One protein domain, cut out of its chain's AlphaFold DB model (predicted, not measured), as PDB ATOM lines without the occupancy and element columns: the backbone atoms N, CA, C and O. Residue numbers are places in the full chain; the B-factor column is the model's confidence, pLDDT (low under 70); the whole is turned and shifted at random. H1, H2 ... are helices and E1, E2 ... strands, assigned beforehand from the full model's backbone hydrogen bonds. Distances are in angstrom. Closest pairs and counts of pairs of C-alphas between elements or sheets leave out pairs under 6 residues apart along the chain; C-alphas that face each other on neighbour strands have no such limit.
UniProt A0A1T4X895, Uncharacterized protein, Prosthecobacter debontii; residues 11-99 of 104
ATOM      1  N   THR A  11     -54.905   7.428  26.849       85.50
ATOM      2  CA  THR A  11     -53.492   7.510  26.452       85.50
ATOM      3  C   THR A  11     -53.366   7.134  24.981       85.50
ATOM      4  O   THR A  11     -54.141   6.331  24.490       85.50
ATOM      5  N   PHE A  12     -52.418   7.738  24.282       84.31
ATOM      6  CA  PHE A  12     -52.029   7.469  22.909       84.31
ATOM      7  C   PHE A  12     -50.518   7.268  22.921       84.31
ATOM      8  O   PHE A  12     -49.808   8.106  23.472       84.31
ATOM      9  N   GLU A  13     -50.010   6.194  22.330       84.56
ATOM     10  CA  GLU A  13     -48.578   5.885  22.319       84.56
ATOM     11  C   GLU A  13     -48.142   5.332  20.963       84.56
ATOM     12  O   GLU A  13     -48.948   4.791  20.207       84.56
ATOM     13  N   VAL A  14     -46.862   5.472  20.630       81.00
ATOM     14  CA  VAL A  14     -46.312   4.838  19.430       81.00
ATOM     15  C   VAL A  14     -45.911   3.406  19.763       81.00
ATOM     16  O   VAL A  14     -45.121   3.153  20.669       81.00
ATOM     17  N   ALA A  15     -46.448   2.445  19.009       77.50
ATOM     18  CA  ALA A  15     -46.161   1.035  19.235       77.50
ATOM     19  C   ALA A  15     -44.653   0.753  19.126       77.50
ATOM     20  O   ALA A  15     -44.043   0.935  18.073       77.50
ATOM     21  N   GLY A  16     -44.069   0.266  20.222       77.81
ATOM     22  CA  GLY A  16     -42.635  -0.019  20.312       77.81
ATOM     23  C   GLY A  16     -41.767   1.163  20.751       77.81
ATOM     24  O   GLY A  16     -40.557   0.978  20.859       77.81
ATOM     25  N   ASP A  17     -42.356   2.326  21.048       80.69
ATOM     26  CA  ASP A  17     -41.651   3.521  21.515       80.69
ATOM     27  C   ASP A  17     -42.396   4.170  22.697       80.69
ATOM     28  O   ASP A  17     -43.266   5.024  22.543       80.69
ATOM     29  N   SER A  18     -42.052   3.737  23.915       80.31
ATOM     30  CA  SER A  18     -42.691   4.211  25.154       80.31
ATOM     31  C   SER A  18     -42.326   5.653  25.530       80.31
ATOM     32  O   SER A  18     -42.840   6.172  26.520       80.31
ATOM     33  N   GLU A  19     -41.429   6.300  24.785       86.50
ATOM     34  CA  GLU A  19     -41.051   7.700  24.995       86.50
ATOM     35  C   GLU A  19     -41.968   8.654  24.216       86.50
ATOM     36  O   GLU A  19     -41.999   9.849  24.504       86.50
ATOM     37  N   GLN A  20     -42.760   8.136  23.273       88.69
ATOM     38  CA  GLN A  20     -43.692   8.901  22.449       88.69
ATOM     39  C   GLN A  20     -45.131   8.617  22.864       88.69
ATOM     40  O   GLN A  20     -45.768   7.679  22.383       88.69
ATOM     41  N   TRP A  21     -45.656   9.464  23.743       90.69
ATOM     42  CA  TRP A  21     -47.008   9.324  24.266       90.69
ATOM     43  C   TRP A  21     -47.719  10.670  24.419       90.69
ATOM     44  O   TRP A  21     -47.095  11.719  24.599       90.69
ATOM     45  N   VAL A  22     -49.047  10.624  24.382       91.19
ATOM     46  CA  VAL A  22     -49.952  11.732  24.678       91.19
ATOM     47  C   VAL A  22     -51.135  11.201  25.479       91.19
ATOM     48  O   VAL A  22     -51.721  10.188  25.135       91.19
ATOM     49  N   GLN A  23     -51.507  11.876  26.552       90.62
ATOM     50  CA  GLN A  23     -52.613  11.545  27.438       90.62
ATOM     51  C   GLN A  23     -53.623  12.676  27.440       90.62
ATOM     52  O   GLN A  23     -53.264  13.839  27.604       90.62
ATOM     53  N   VAL A  24     -54.892  12.329  27.304       88.62
ATOM     54  CA  VAL A  24     -56.007  13.264  27.294       88.62
ATOM     55  C   VAL A  24     -56.944  12.902  28.431       88.62
ATOM     56  O   VAL A  24     -57.407  11.767  28.520       88.62
ATOM     57  N   PHE A  25     -57.209  13.862  29.309       85.62
ATOM     58  CA  PHE A  25     -58.107  13.694  30.447       85.62
ATOM     59  C   PHE A  25     -58.863  15.000  30.695       85.62
ATOM     60  O   PHE A  25     -58.259  16.072  30.767       85.62
ATOM     61  N   ASP A  26     -60.189  14.910  30.808       84.62
ATOM     62  CA  ASP A  26     -61.088  16.072  30.847       84.62
ATOM     63  C   ASP A  26     -60.807  17.043  29.675       84.62
ATOM     64  O   ASP A  26     -61.016  16.683  28.521       84.62
ATOM     65  N   GLN A  27     -60.295  18.244  29.953       87.38
ATOM     66  CA  GLN A  27     -59.897  19.260  28.969       87.38
ATOM     67  C   GLN A  27     -58.381  19.493  28.950       87.38
ATOM     68  O   GLN A  27     -57.902  20.542  28.520       87.38
ATOM     69  N   THR A  28     -57.614  18.535  29.464       90.06
ATOM     70  CA  THR A  28     -56.164  18.629  29.578       90.06
ATOM     71  C   THR A  28     -55.494  17.589  28.699       90.06
ATOM     72  O   THR A  28     -55.906  16.431  28.642       90.06
ATOM     73  N   VAL A  29     -54.422  18.006  28.036       91.75
ATOM     74  CA  VAL A  29     -53.541  17.125  27.283       91.75
ATOM     75  C   VAL A  29     -52.163  17.149  27.916       91.75
ATOM     76  O   VAL A  29     -51.508  18.185  27.937       91.75
ATOM     77  N   ASN A  30     -51.721  16.015  28.441       93.75
ATOM     78  CA  ASN A  30     -50.365  15.804  28.921       93.75
ATOM     79  C   ASN A  30     -49.602  14.985  27.890       93.75
ATOM     80  O   ASN A  30     -50.084  13.941  27.482       93.75
ATOM     81  N   ALA A  31     -48.431  15.420  27.457       94.44
ATOM     82  CA  ALA A  31     -47.707  14.747  26.389       94.44
ATOM     83  C   ALA A  31     -46.220  14.655  26.684       94.44
ATOM     84  O   ALA A  31     -45.665  15.538  27.342       94.44
ATOM     85  N   ALA A  32     -45.577  13.622  26.143       95.38
ATOM     86  CA  ALA A  32     -44.129  13.536  26.094       95.38
ATOM     87  C   ALA A  32     -43.556  14.777  25.403       95.38
ATOM     88  O   ALA A  32     -44.052  15.213  24.363       95.38
ATOM     89  N   TYR A  33     -42.502  15.350  25.975       95.25
ATOM     90  CA  TYR A  33     -41.896  16.562  25.434       95.25
ATOM     91  C   TYR A  33     -40.368  16.438  25.389       95.25
ATOM     92  O   TYR A  33     -39.706  16.674  26.399       95.25
ATOM     93  N   PRO A  34     -39.782  16.087  24.229       93.44
ATOM     94  CA  PRO A  34     -38.361  15.745  24.105       93.44
ATOM     95  C   PRO A  34     -37.445  16.971  23.942       93.44
ATOM     96  O   PRO A  34     -36.339  16.860  23.415       93.44
ATOM     97  N   TYR A  35     -37.911  18.161  24.324       93.69
ATOM     98  CA  TYR A  35     -37.191  19.412  24.108       93.69
ATOM     99  C   TYR A  35     -36.999  20.186  25.417       93.69
ATOM    100  O   TYR A  35     -37.759  20.029  26.373       93.69
ATOM    101  N   SER A  36     -35.985  21.058  25.437       94.44
ATOM    102  CA  SER A  36     -35.694  21.962  26.563       94.44
ATOM    103  C   SER A  36     -36.212  23.388  26.370       94.44
ATOM    104  O   SER A  36     -36.089  24.206  27.275       94.44
ATOM    105  N   ASP A  37     -36.751  23.734  25.202       94.19
ATOM    106  CA  ASP A  37     -37.331  25.056  24.954       94.19
ATOM    107  C   ASP A  37     -38.818  25.120  25.315       94.19
ATOM    108  O   ASP A  37     -39.479  24.094  25.461       94.19
ATOM    109  N   ASN A  38     -39.350  26.336  25.471       93.19
ATOM    110  CA  ASN A  38     -40.721  26.542  25.920       93.19
ATOM    111  C   ASN A  38     -41.744  25.937  24.923       93.19
ATOM    112  O   ASN A  38     -41.725  26.291  23.737       93.19
ATOM    113  N   PRO A  39     -42.669  25.080  25.389       93.06
ATOM    114  CA  PRO A  39     -43.631  24.410  24.521       93.06
ATOM    115  C   PRO A  39     -44.619  25.355  23.822       93.06
ATOM    116  O   PRO A  39     -44.961  25.096  22.672       93.06
ATOM    117  N   GLU A  40     -45.054  26.462  24.432       91.38
ATOM    118  CA  GLU A  40     -45.964  27.424  23.777       91.38
ATOM    119  C   GLU A  40     -45.280  28.123  22.602       91.38
ATOM    120  O   GLU A  40     -45.856  28.261  21.517       91.38
ATOM    121  N   GLU A  41     -44.021  28.525  22.792       91.44
ATOM    122  CA  GLU A  41     -43.223  29.123  21.725       91.44
ATOM    123  C   GLU A  41     -42.968  28.124  20.595       91.44
ATOM    124  O   GLU A  41     -43.045  28.483  19.416       91.44
ATOM    125  N   ARG A  42     -42.675  26.865  20.936       91.38
ATOM    126  CA  ARG A  42     -42.459  25.801  19.954       91.38
ATOM    127  C   ARG A  42     -43.728  25.490  19.172       91.38
ATOM    128  O   ARG A  42     -43.683  25.499  17.946       91.38
ATOM    129  N   LEU A  43     -44.854  25.262  19.847       89.38
ATOM    130  CA  LEU A  43     -46.144  24.998  19.204       89.38
ATOM    131  C   LEU A  43     -46.553  26.149  18.278       89.38
ATOM    132  O   LEU A  43     -46.981  25.906  17.149       89.38
ATOM    133  N   SER A  44     -46.323  27.394  18.709       87.69
ATOM    134  CA  SER A  44     -46.553  28.584  17.883       87.69
ATOM    135  C   SER A  44     -45.675  28.595  16.628       87.69
ATOM    136  O   SER A  44     -46.173  28.845  15.532       87.69
ATOM    137  N   LYS A  45     -44.379  28.267  16.745       89.62
ATOM    138  CA  LYS A  45     -43.451  28.171  15.597       89.62
ATOM    139  C   LYS A  45     -43.799  27.025  14.648       89.62
ATOM    140  O   LYS A  45     -43.597  27.148  13.443       89.62
ATOM    141  N   LEU A  46     -44.316  25.924  15.188       87.19
ATOM    142  CA  LEU A  46     -44.771  24.766  14.422       87.19
ATOM    143  C   LEU A  46     -46.164  24.970  13.814       87.19
ATOM    144  O   LEU A  46     -46.607  24.117  13.049       87.19
ATOM    145  N   GLY A  47     -46.857  26.070  14.129       84.25
ATOM    146  CA  GLY A  47     -48.189  26.373  13.612       84.25
ATOM    147  C   GLY A  47     -49.280  25.417  14.106       84.25
ATOM    148  O   GLY A  47     -50.233  25.170  13.367       84.25
ATOM    149  N   LEU A  48     -49.149  24.854  15.315       81.44
ATOM    150  CA  LEU A  48     -50.212  24.068  15.963       81.44
ATOM    151  C   LEU A  48     -51.247  25.003  16.608       81.44
ATOM    152  O   LEU A  48     -51.386  25.057  17.825       81.44
ATOM    153  N   SER A  49     -51.967  25.763  15.784       73.38
ATOM    154  CA  SER A  49     -52.973  26.746  16.227       73.38
ATOM    155  C   SER A  49     -54.418  26.287  15.991       73.38
ATOM    156  O   SER A  49     -55.319  27.119  15.936       73.38
ATOM    157  N   LEU A  50     -54.639  24.980  15.810       70.50
ATOM    158  CA  LEU A  50     -55.965  24.396  15.537       70.50
ATOM    159  C   LEU A  50     -56.939  24.570  16.711       70.50
ATOM    160  O   LEU A  50     -58.142  24.696  16.506       70.50
ATOM    161  N   ILE A  51     -56.404  24.619  17.930       81.75
ATOM    162  CA  ILE A  51     -57.139  24.811  19.181       81.75
ATOM    163  C   ILE A  51     -56.397  25.802  20.070       81.75
ATOM    164  O   ILE A  51     -55.179  25.971  19.950       81.75
ATOM    165  N   SER A  52     -57.122  26.454  20.982       84.12
ATOM    166  CA  SER A  52     -56.485  27.278  22.004       84.12
ATOM    167  C   SER A  52     -55.894  26.361  23.069       84.12
ATOM    168  O   SER A  52     -56.623  25.730  23.837       84.12
ATOM    169  N   THR A  53     -54.566  26.266  23.083       87.94
ATOM    170  CA  THR A  53     -53.813  25.553  24.113       87.94
ATOM    171  C   THR A  53     -53.181  26.555  25.059       87.94
ATOM    172  O   THR A  53     -52.431  27.426  24.615       87.94
ATOM    173  N   LYS A  54     -53.434  26.411  26.354       91.12
ATOM    174  CA  LYS A  54     -52.751  27.174  27.394       91.12
ATOM    175  C   LYS A  54     -51.840  26.233  28.161       91.12
ATOM    176  O   LYS A  54     -52.301  25.211  28.667       91.12
ATOM    177  N   LEU A  55     -50.556  26.559  28.252       93.12
ATOM    178  CA  LEU A  55     -49.632  25.738  29.025       93.12
ATOM    179  C   LEU A  55     -49.988  25.791  30.511       93.12
ATOM    180  O   LEU A  55     -50.081  26.867  31.102       93.12
ATOM    181  N   ASN A  56     -50.165  24.619  31.112       92.50
ATOM    182  CA  ASN A  56     -50.406  24.481  32.540       92.50
ATOM    183  C   ASN A  56     -49.082  24.253  33.281       92.50
ATOM    184  O   ASN A  56     -48.697  25.034  34.147       92.50
ATOM    185  N   CYS A  57     -48.350  23.205  32.896       94.19
ATOM    186  CA  CYS A  57     -47.029  22.862  33.427       94.19
ATOM    187  C   CYS A  57     -46.211  22.109  32.376       94.19
ATOM    188  O   CYS A  57     -46.766  21.533  31.446       94.19
ATOM    189  N   TRP A  58     -44.889  22.101  32.529       96.88
ATOM    190  CA  TRP A  58     -43.990  21.287  31.717       96.88
ATOM    191  C   TRP A  58     -42.683  21.027  32.459       96.88
ATOM    192  O   TRP A  58     -42.324  21.755  33.388       96.88
ATOM    193  N   GLU A  59     -41.968  20.005  32.013       96.44
ATOM    194  CA  GLU A  59     -40.609  19.696  32.422       96.44
ATOM    195  C   GLU A  59     -39.796  19.331  31.179       96.44
ATOM    196  O   GLU A  59     -40.218  18.514  30.354       96.44
ATOM    197  N   GLU A  60     -38.629  19.959  31.040       94.88
ATOM    198  CA  GLU A  60     -37.757  19.753  29.890       94.88
ATOM    199  C   GLU A  60     -37.390  18.282  29.701       94.88
ATOM    200  O   GLU A  60     -37.077  17.572  30.660       94.88
ATOM    201  N   ASN A  61     -37.400  17.832  28.447       93.19
ATOM    202  CA  ASN A  61     -37.091  16.450  28.072       93.19
ATOM    203  C   ASN A  61     -37.961  15.393  28.783       93.19
ATOM    204  O   ASN A  61     -37.573  14.225  28.827       93.19
ATOM    205  N   LYS A  62     -39.107  15.782  29.363       94.00
ATOM    206  CA  LYS A  62     -40.046  14.853  29.999       94.00
ATOM    207  C   LYS A  62     -41.466  15.035  29.495       94.00
ATOM    208  O   LYS A  62     -41.967  14.157  28.799       94.00
ATOM    209  N   PHE A  63     -42.126  16.139  29.838       95.50
ATOM    210  CA  PHE A  63     -43.542  16.311  29.511       95.50
ATOM    211  C   PHE A  63     -43.963  17.772  29.368       95.50
ATOM    212  O   PHE A  63     -43.336  18.674  29.920       95.50
ATOM    213  N   ALA A  64     -45.070  17.998  28.668       95.62
ATOM    214  CA  ALA A  64     -45.779  19.268  28.637       95.62
ATOM    215  C   ALA A  64     -47.288  19.029  28.753       95.62
ATOM    216  O   ALA A  64     -47.849  18.160  28.088       95.62
ATOM    217  N   THR A  65     -47.939  19.811  29.607       94.75
ATOM    218  CA  THR A  65     -49.361  19.707  29.917       94.75
ATOM    219  C   THR A  65     -50.084  20.980  29.502       94.75
ATOM    220  O   THR A  65     -49.743  22.070  29.965       94.75
ATOM    221  N   PHE A  66     -51.114  20.843  28.675       93.06
ATOM    222  CA  PHE A  66     -51.885  21.944  28.108       93.06
ATOM    223  C   PHE A  66     -53.352  21.831  28.490       93.06
ATOM    224  O   PHE A  66     -53.942  20.761  28.382       93.06
ATOM    225  N   GLU A  67     -53.957  22.948  28.869       92.06
ATOM    226  CA  GLU A  67     -55.409  23.100  28.884       92.06
ATOM    227  C   GLU A  67     -55.879  23.400  27.455       92.06
ATOM    228  O   GLU A  67     -55.318  24.273  26.786       92.06
ATOM    229  N   VAL A  68     -56.902  22.691  26.989       88.38
ATOM    230  CA  VAL A  68     -57.441  22.785  25.630       88.38
ATOM    231  C   VAL A  68     -58.849  23.358  25.665       88.38
ATOM    232  O   VAL A  68     -59.738  22.803  26.304       88.38
ATOM    233  N   THR A  69     -59.071  24.455  24.935       85.12
ATOM    234  CA  THR A  69     -60.400  25.067  24.798       85.12
ATOM    235  C   THR A  69     -60.657  25.582  23.369       85.12
ATOM    236  O   THR A  69     -59.808  26.283  22.811       85.12
ATOM    237  N   PRO A  70     -61.826  25.285  22.762       80.81
ATOM    238  CA  PRO A  70     -62.831  24.315  23.208       80.81
ATOM    239  C   PRO A  70     -62.325  22.865  23.076       80.81
ATOM    240  O   PRO A  70     -61.480  22.564  22.235       80.81
ATOM    241  N   PHE A  71     -62.850  21.967  23.909       80.75
ATOM    242  CA  PHE A  71     -62.542  20.539  23.840       80.75
ATOM    243  C   PHE A  71     -63.586  19.824  22.976       80.75
ATOM    244  O   PHE A  71     -64.607  19.338  23.460       80.75
ATOM    245  N   GLU A  72     -63.345  19.817  21.667       81.44
ATOM    246  CA  GLU A  72     -64.177  19.129  20.679       81.44
ATOM    247  C   GLU A  72     -63.387  17.979  20.045       81.44
ATOM    248  O   GLU A  72     -62.192  18.102  19.782       81.44
ATOM    249  N   VAL A  73     -64.052  16.849  19.794       78.88
ATOM    250  CA  VAL A  73     -63.387  15.595  19.392       78.88
ATOM    251  C   VAL A  73     -62.569  15.753  18.109       78.88
ATOM    252  O   VAL A  73     -61.412  15.341  18.078       78.88
ATOM    253  N   GLU A  74     -63.140  16.352  17.062       81.75
ATOM    254  CA  GLU A  74     -62.450  16.556  15.779       81.75
ATOM    255  C   GLU A  74     -61.185  17.423  15.917       81.75
ATOM    256  O   GLU A  74     -60.099  16.915  15.629       81.75
ATOM    257  N   PRO A  75     -61.252  18.666  16.429       84.62
ATOM    258  CA  PRO A  75     -60.070  19.521  16.503       84.62
ATOM    259  C   PRO A  75     -59.035  19.034  17.528       84.62
ATOM    260  O   PRO A  75     -57.840  19.241  17.320       84.62
ATOM    261  N   VAL A  76     -59.448  18.341  18.597       85.12
ATOM    262  CA  VAL A  76     -58.505  17.659  19.501       85.12
ATOM    263  C   VAL A  76     -57.778  16.540  18.761       85.12
ATOM    264  O   VAL A  76     -56.562  16.436  18.871       85.12
ATOM    265  N   THR A  77     -58.481  15.736  17.962       84.38
ATOM    266  CA  THR A  77     -57.867  14.644  17.191       84.38
ATOM    267  C   THR A  77     -56.868  15.175  16.160       84.38
ATOM    268  O   THR A  77     -55.760  14.650  16.060       84.38
ATOM    269  N   GLU A  78     -57.213  16.246  15.440       86.44
ATOM    270  CA  GLU A  78     -56.291  16.894  14.498       86.44
ATOM    271  C   GLU A  78     -55.075  17.507  15.205       86.44
ATOM    272  O   GLU A  78     -53.953  17.451  14.697       86.44
ATOM    273  N   TRP A  79     -55.269  18.074  16.398       88.69
ATOM    274  CA  TRP A  79     -54.162  18.586  17.197       88.69
ATOM    275  C   TRP A  79     -53.239  17.467  17.688       88.69
ATOM    276  O   TRP A  79     -52.021  17.625  17.628       88.69
ATOM    277  N   LEU A  80     -53.797  16.334  18.130       88.31
ATOM    278  CA  LEU A  80     -53.028  15.163  18.556       88.31
ATOM    279  C   LEU A  80     -52.177  14.620  17.404       88.31
ATOM    280  O   LEU A  80     -50.974  14.437  17.584       88.31
ATOM    281  N   ASP A  81     -52.763  14.434  16.216       87.44
ATOM    282  CA  ASP A  81     -52.038  14.047  14.994       87.44
ATOM    283  C   ASP A  81     -50.864  14.999  14.722       87.44
ATOM    284  O   ASP A  81     -49.706  14.576  14.616       87.44
ATOM    285  N   ALA A  82     -51.137  16.308  14.720       89.25
ATOM    286  CA  ALA A  82     -50.113  17.314  14.499       89.25
ATOM    287  C   ALA A  82     -49.021  17.282  15.580       89.25
ATOM    288  O   ALA A  82     -47.855  17.526  15.266       89.25
ATOM    289  N   TYR A  83     -49.368  16.983  16.836       91.38
ATOM    290  CA  TYR A  83     -48.415  16.879  17.939       91.38
ATOM    291  C   TYR A  83     -47.484  15.678  17.748       91.38
ATOM    292  O   TYR A  83     -46.263  15.842  17.785       91.38
ATOM    293  N   PHE A  84     -48.033  14.496  17.454       89.25
ATOM    294  CA  PHE A  84     -47.236  13.304  17.156       89.25
ATOM    295  C   PHE A  84     -46.271  13.557  15.991       89.25
ATOM    296  O   PHE A  84     -45.074  13.300  16.095       89.25
ATOM    297  N   VAL A  85     -46.749  14.147  14.896       89.12
ATOM    298  CA  VAL A  85     -45.913  14.366  13.708       89.12
ATOM    299  C   VAL A  85     -44.876  15.473  13.919       89.12
ATOM    300  O   VAL A  85     -43.709  15.313  13.558       89.12
ATOM    301  N   ARG A  86     -45.274  16.624  14.473       89.75
ATOM    302  CA  ARG A  86     -44.425  17.831  14.499       89.75
ATOM    303  C   ARG A  86     -43.608  17.992  15.776       89.75
ATOM    304  O   ARG A  86     -42.569  18.646  15.723       89.75
ATOM    305  N   VAL A  87     -44.072  17.451  16.904       90.31
ATOM    306  CA  VAL A  87     -43.380  17.541  18.202       90.31
ATOM    307  C   VAL A  87     -42.665  16.234  18.521       90.31
ATOM    308  O   VAL A  87     -41.484  16.266  18.851       90.31
ATOM    309  N   LEU A  88     -43.333  15.090  18.375       89.06
ATOM    310  CA  LEU A  88     -42.716  13.784  18.648       89.06
ATOM    311  C   LEU A  88     -41.920  13.231  17.456       89.06
ATOM    312  O   LEU A  88     -41.150  12.289  17.611       89.06
ATOM    313  N   GLY A  89     -42.042  13.848  16.276       86.31
ATOM    314  CA  GLY A  89     -41.291  13.456  15.083       86.31
ATOM    315  C   GLY A  89     -41.760  12.137  14.465       86.31
ATOM    316  O   GLY A  89     -41.023  11.535  13.679       86.31
ATOM    317  N   CYS A  90     -42.970  11.683  14.797       82.62
ATOM    318  CA  CYS A  90     -43.544  10.467  14.239       82.62
ATOM    319  C   CYS A  90     -43.793  10.632  12.735       82.62
ATOM    320  O   CYS A  90     -44.190  11.694  12.249       82.62
ATOM    321  N   ARG A  91     -43.615   9.550  11.974       73.50
ATOM    322  CA  ARG A  91     -44.054   9.518  10.576       73.50
ATOM    323  C   ARG A  91     -45.573   9.399  10.536       73.50
ATOM    324  O   ARG A  91     -46.149   8.564  11.231       73.50
ATOM    325  N   SER A  92     -46.216  10.230   9.717       65.50
ATOM    326  CA  SER A  92     -47.666  10.191   9.513       65.50
ATOM    327  C   SER A  92     -48.114   8.766   9.166       65.50
ATOM    328  O   SER A  92     -47.656   8.205   8.170       65.50
ATOM    329  N   GLY A  93     -48.986   8.185   9.992       60.72
ATOM    330  CA  GLY A  93     -49.522   6.834   9.798       60.72
ATOM    331  C   GLY A  93     -48.704   5.673  10.383       60.72
ATOM    332  O   GLY A  93     -49.117   4.534  10.194       60.72
ATOM    333  N   GLU A  94     -47.591   5.918  11.092       61.97
ATOM    334  CA  GLU A  94     -46.818   4.858  11.780       61.97
ATOM    335  C   GLU A  94     -47.130   4.714  13.282       61.97
ATOM    336  O   GLU A  94     -46.511   3.902  13.964       61.97
ATOM    337  N   TYR A  95     -48.098   5.462  13.816       57.81
ATOM    338  CA  TYR A  95     -48.537   5.315  15.205       57.81
ATOM    339  C   TYR A  95     -49.841   4.516  15.291       57.81
ATOM    340  O   TYR A  95     -50.758   4.676  14.485       57.81
ATOM    341  N   HIS A  96     -49.915   3.635  16.288       54.16
ATOM    342  CA  HIS A  96     -51.112   2.876  16.626       54.16
ATOM    343  C   HIS A  96     -51.776   3.539  17.831       54.16
ATOM    344  O   HIS A  96     -51.200   3.587  18.907       54.16
ATOM    345  N   LEU A  97     -52.992   4.050  17.651       52.06
ATOM    346  CA  LEU A  97     -53.762   4.660  18.734       52.06
ATOM    347  C   LEU A  97     -54.366   3.543  19.602       52.06
ATOM    348  O   LEU A  97     -55.399   2.980  19.239       52.06
ATOM    349  N   ASP A  98     -53.720   3.196  20.715       48.44
ATOM    350  CA  ASP A  98     -54.295   2.292  21.719       48.44
ATOM    351  C   ASP A  98     -55.060   3.105  22.764       48.44
ATOM    352  O   ASP A  98     -54.463   3.808  23.567       48.44
ATOM    353  N   THR A  99     -56.393   3.066  22.737       48.00
ATOM    354  CA  THR A  99     -57.213   3.779  23.722       48.00
ATOM    355  C   THR A  99     -57.403   2.920  24.970       48.00
ATOM    356  O   THR A  99     -58.316   2.090  25.025       48.00
TER     357      THR A  99
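AT A GLANCE: This is residues 11 to 99 of the 104 residues of an uncharacterized protein of Prosthecobacter debontii (UniProt A0A1T4X895). One twisted sheet of five strands has the long helix H2 packed over one face in two layers, while the small helix H1 only grazes the sheet near E4. The unnamed tail, residues 87 to 99, comes back toward E1: the first and last printed C-alphas are 5.9 A apart. The printed part has 89 residues with elements E1 E2 E3 H1 E4 E5 H2 in chain order, a sheet in the order E1 E2 E3 E5 E4, all antiparallel, and a mixed class. It is compact, with a radius of gyration of the C-alphas of 11.8 A and spans of 30 by 29 by 22 A.

HOW THE PARTS SIT: E1, residues 11 to 14, E2, residues 17 to 25, and E3, residues 28 to 32, form a meander, each strand the antiparallel neighbour of the one before; N 12 and O 22, and N 23 and O 30, are 2.7 A apart. H1, residues 39 to 45, has its C-alpha of Glu 40 6.6 A from that of Leu 55 in E4, residues 52 to 59, their closest. E5, residues 63 to 69, forms a hairpin with E4, N 54 and O 67 being 2.9 A apart, and neighbours E3, N 29 and O 66 being 2.8 A apart. E3, H1 and E4 make a split strand-helix-strand unit, with E5 between its strands and a right-handed crossover. H2, residues 73 to 86, is over E2 and E3 at a height over the sheet of 8.6 A, along the strands, at 18 degrees to E3 on the local plane. H1 and H2 are apart; in both, every O i to N i+4 pair is within hydrogen-bond range.

IN THESE COORDINATES: E1 begins at C-alpha 11, (-53.492, 7.510, 26.452). E2 spans 21.3 A, E4 20.4 A and E5 19.6 A. H2 spans 19.7 A and ends at C-alpha 86, (-44.425, 17.831, 14.499).

THE WHOLE: The C-alphas of Gly 16 and Pro 70, the two farthest apart, are 31.8 A apart. The printed part has no cut and no long link. Residues 92 to 99 have pLDDT under 70.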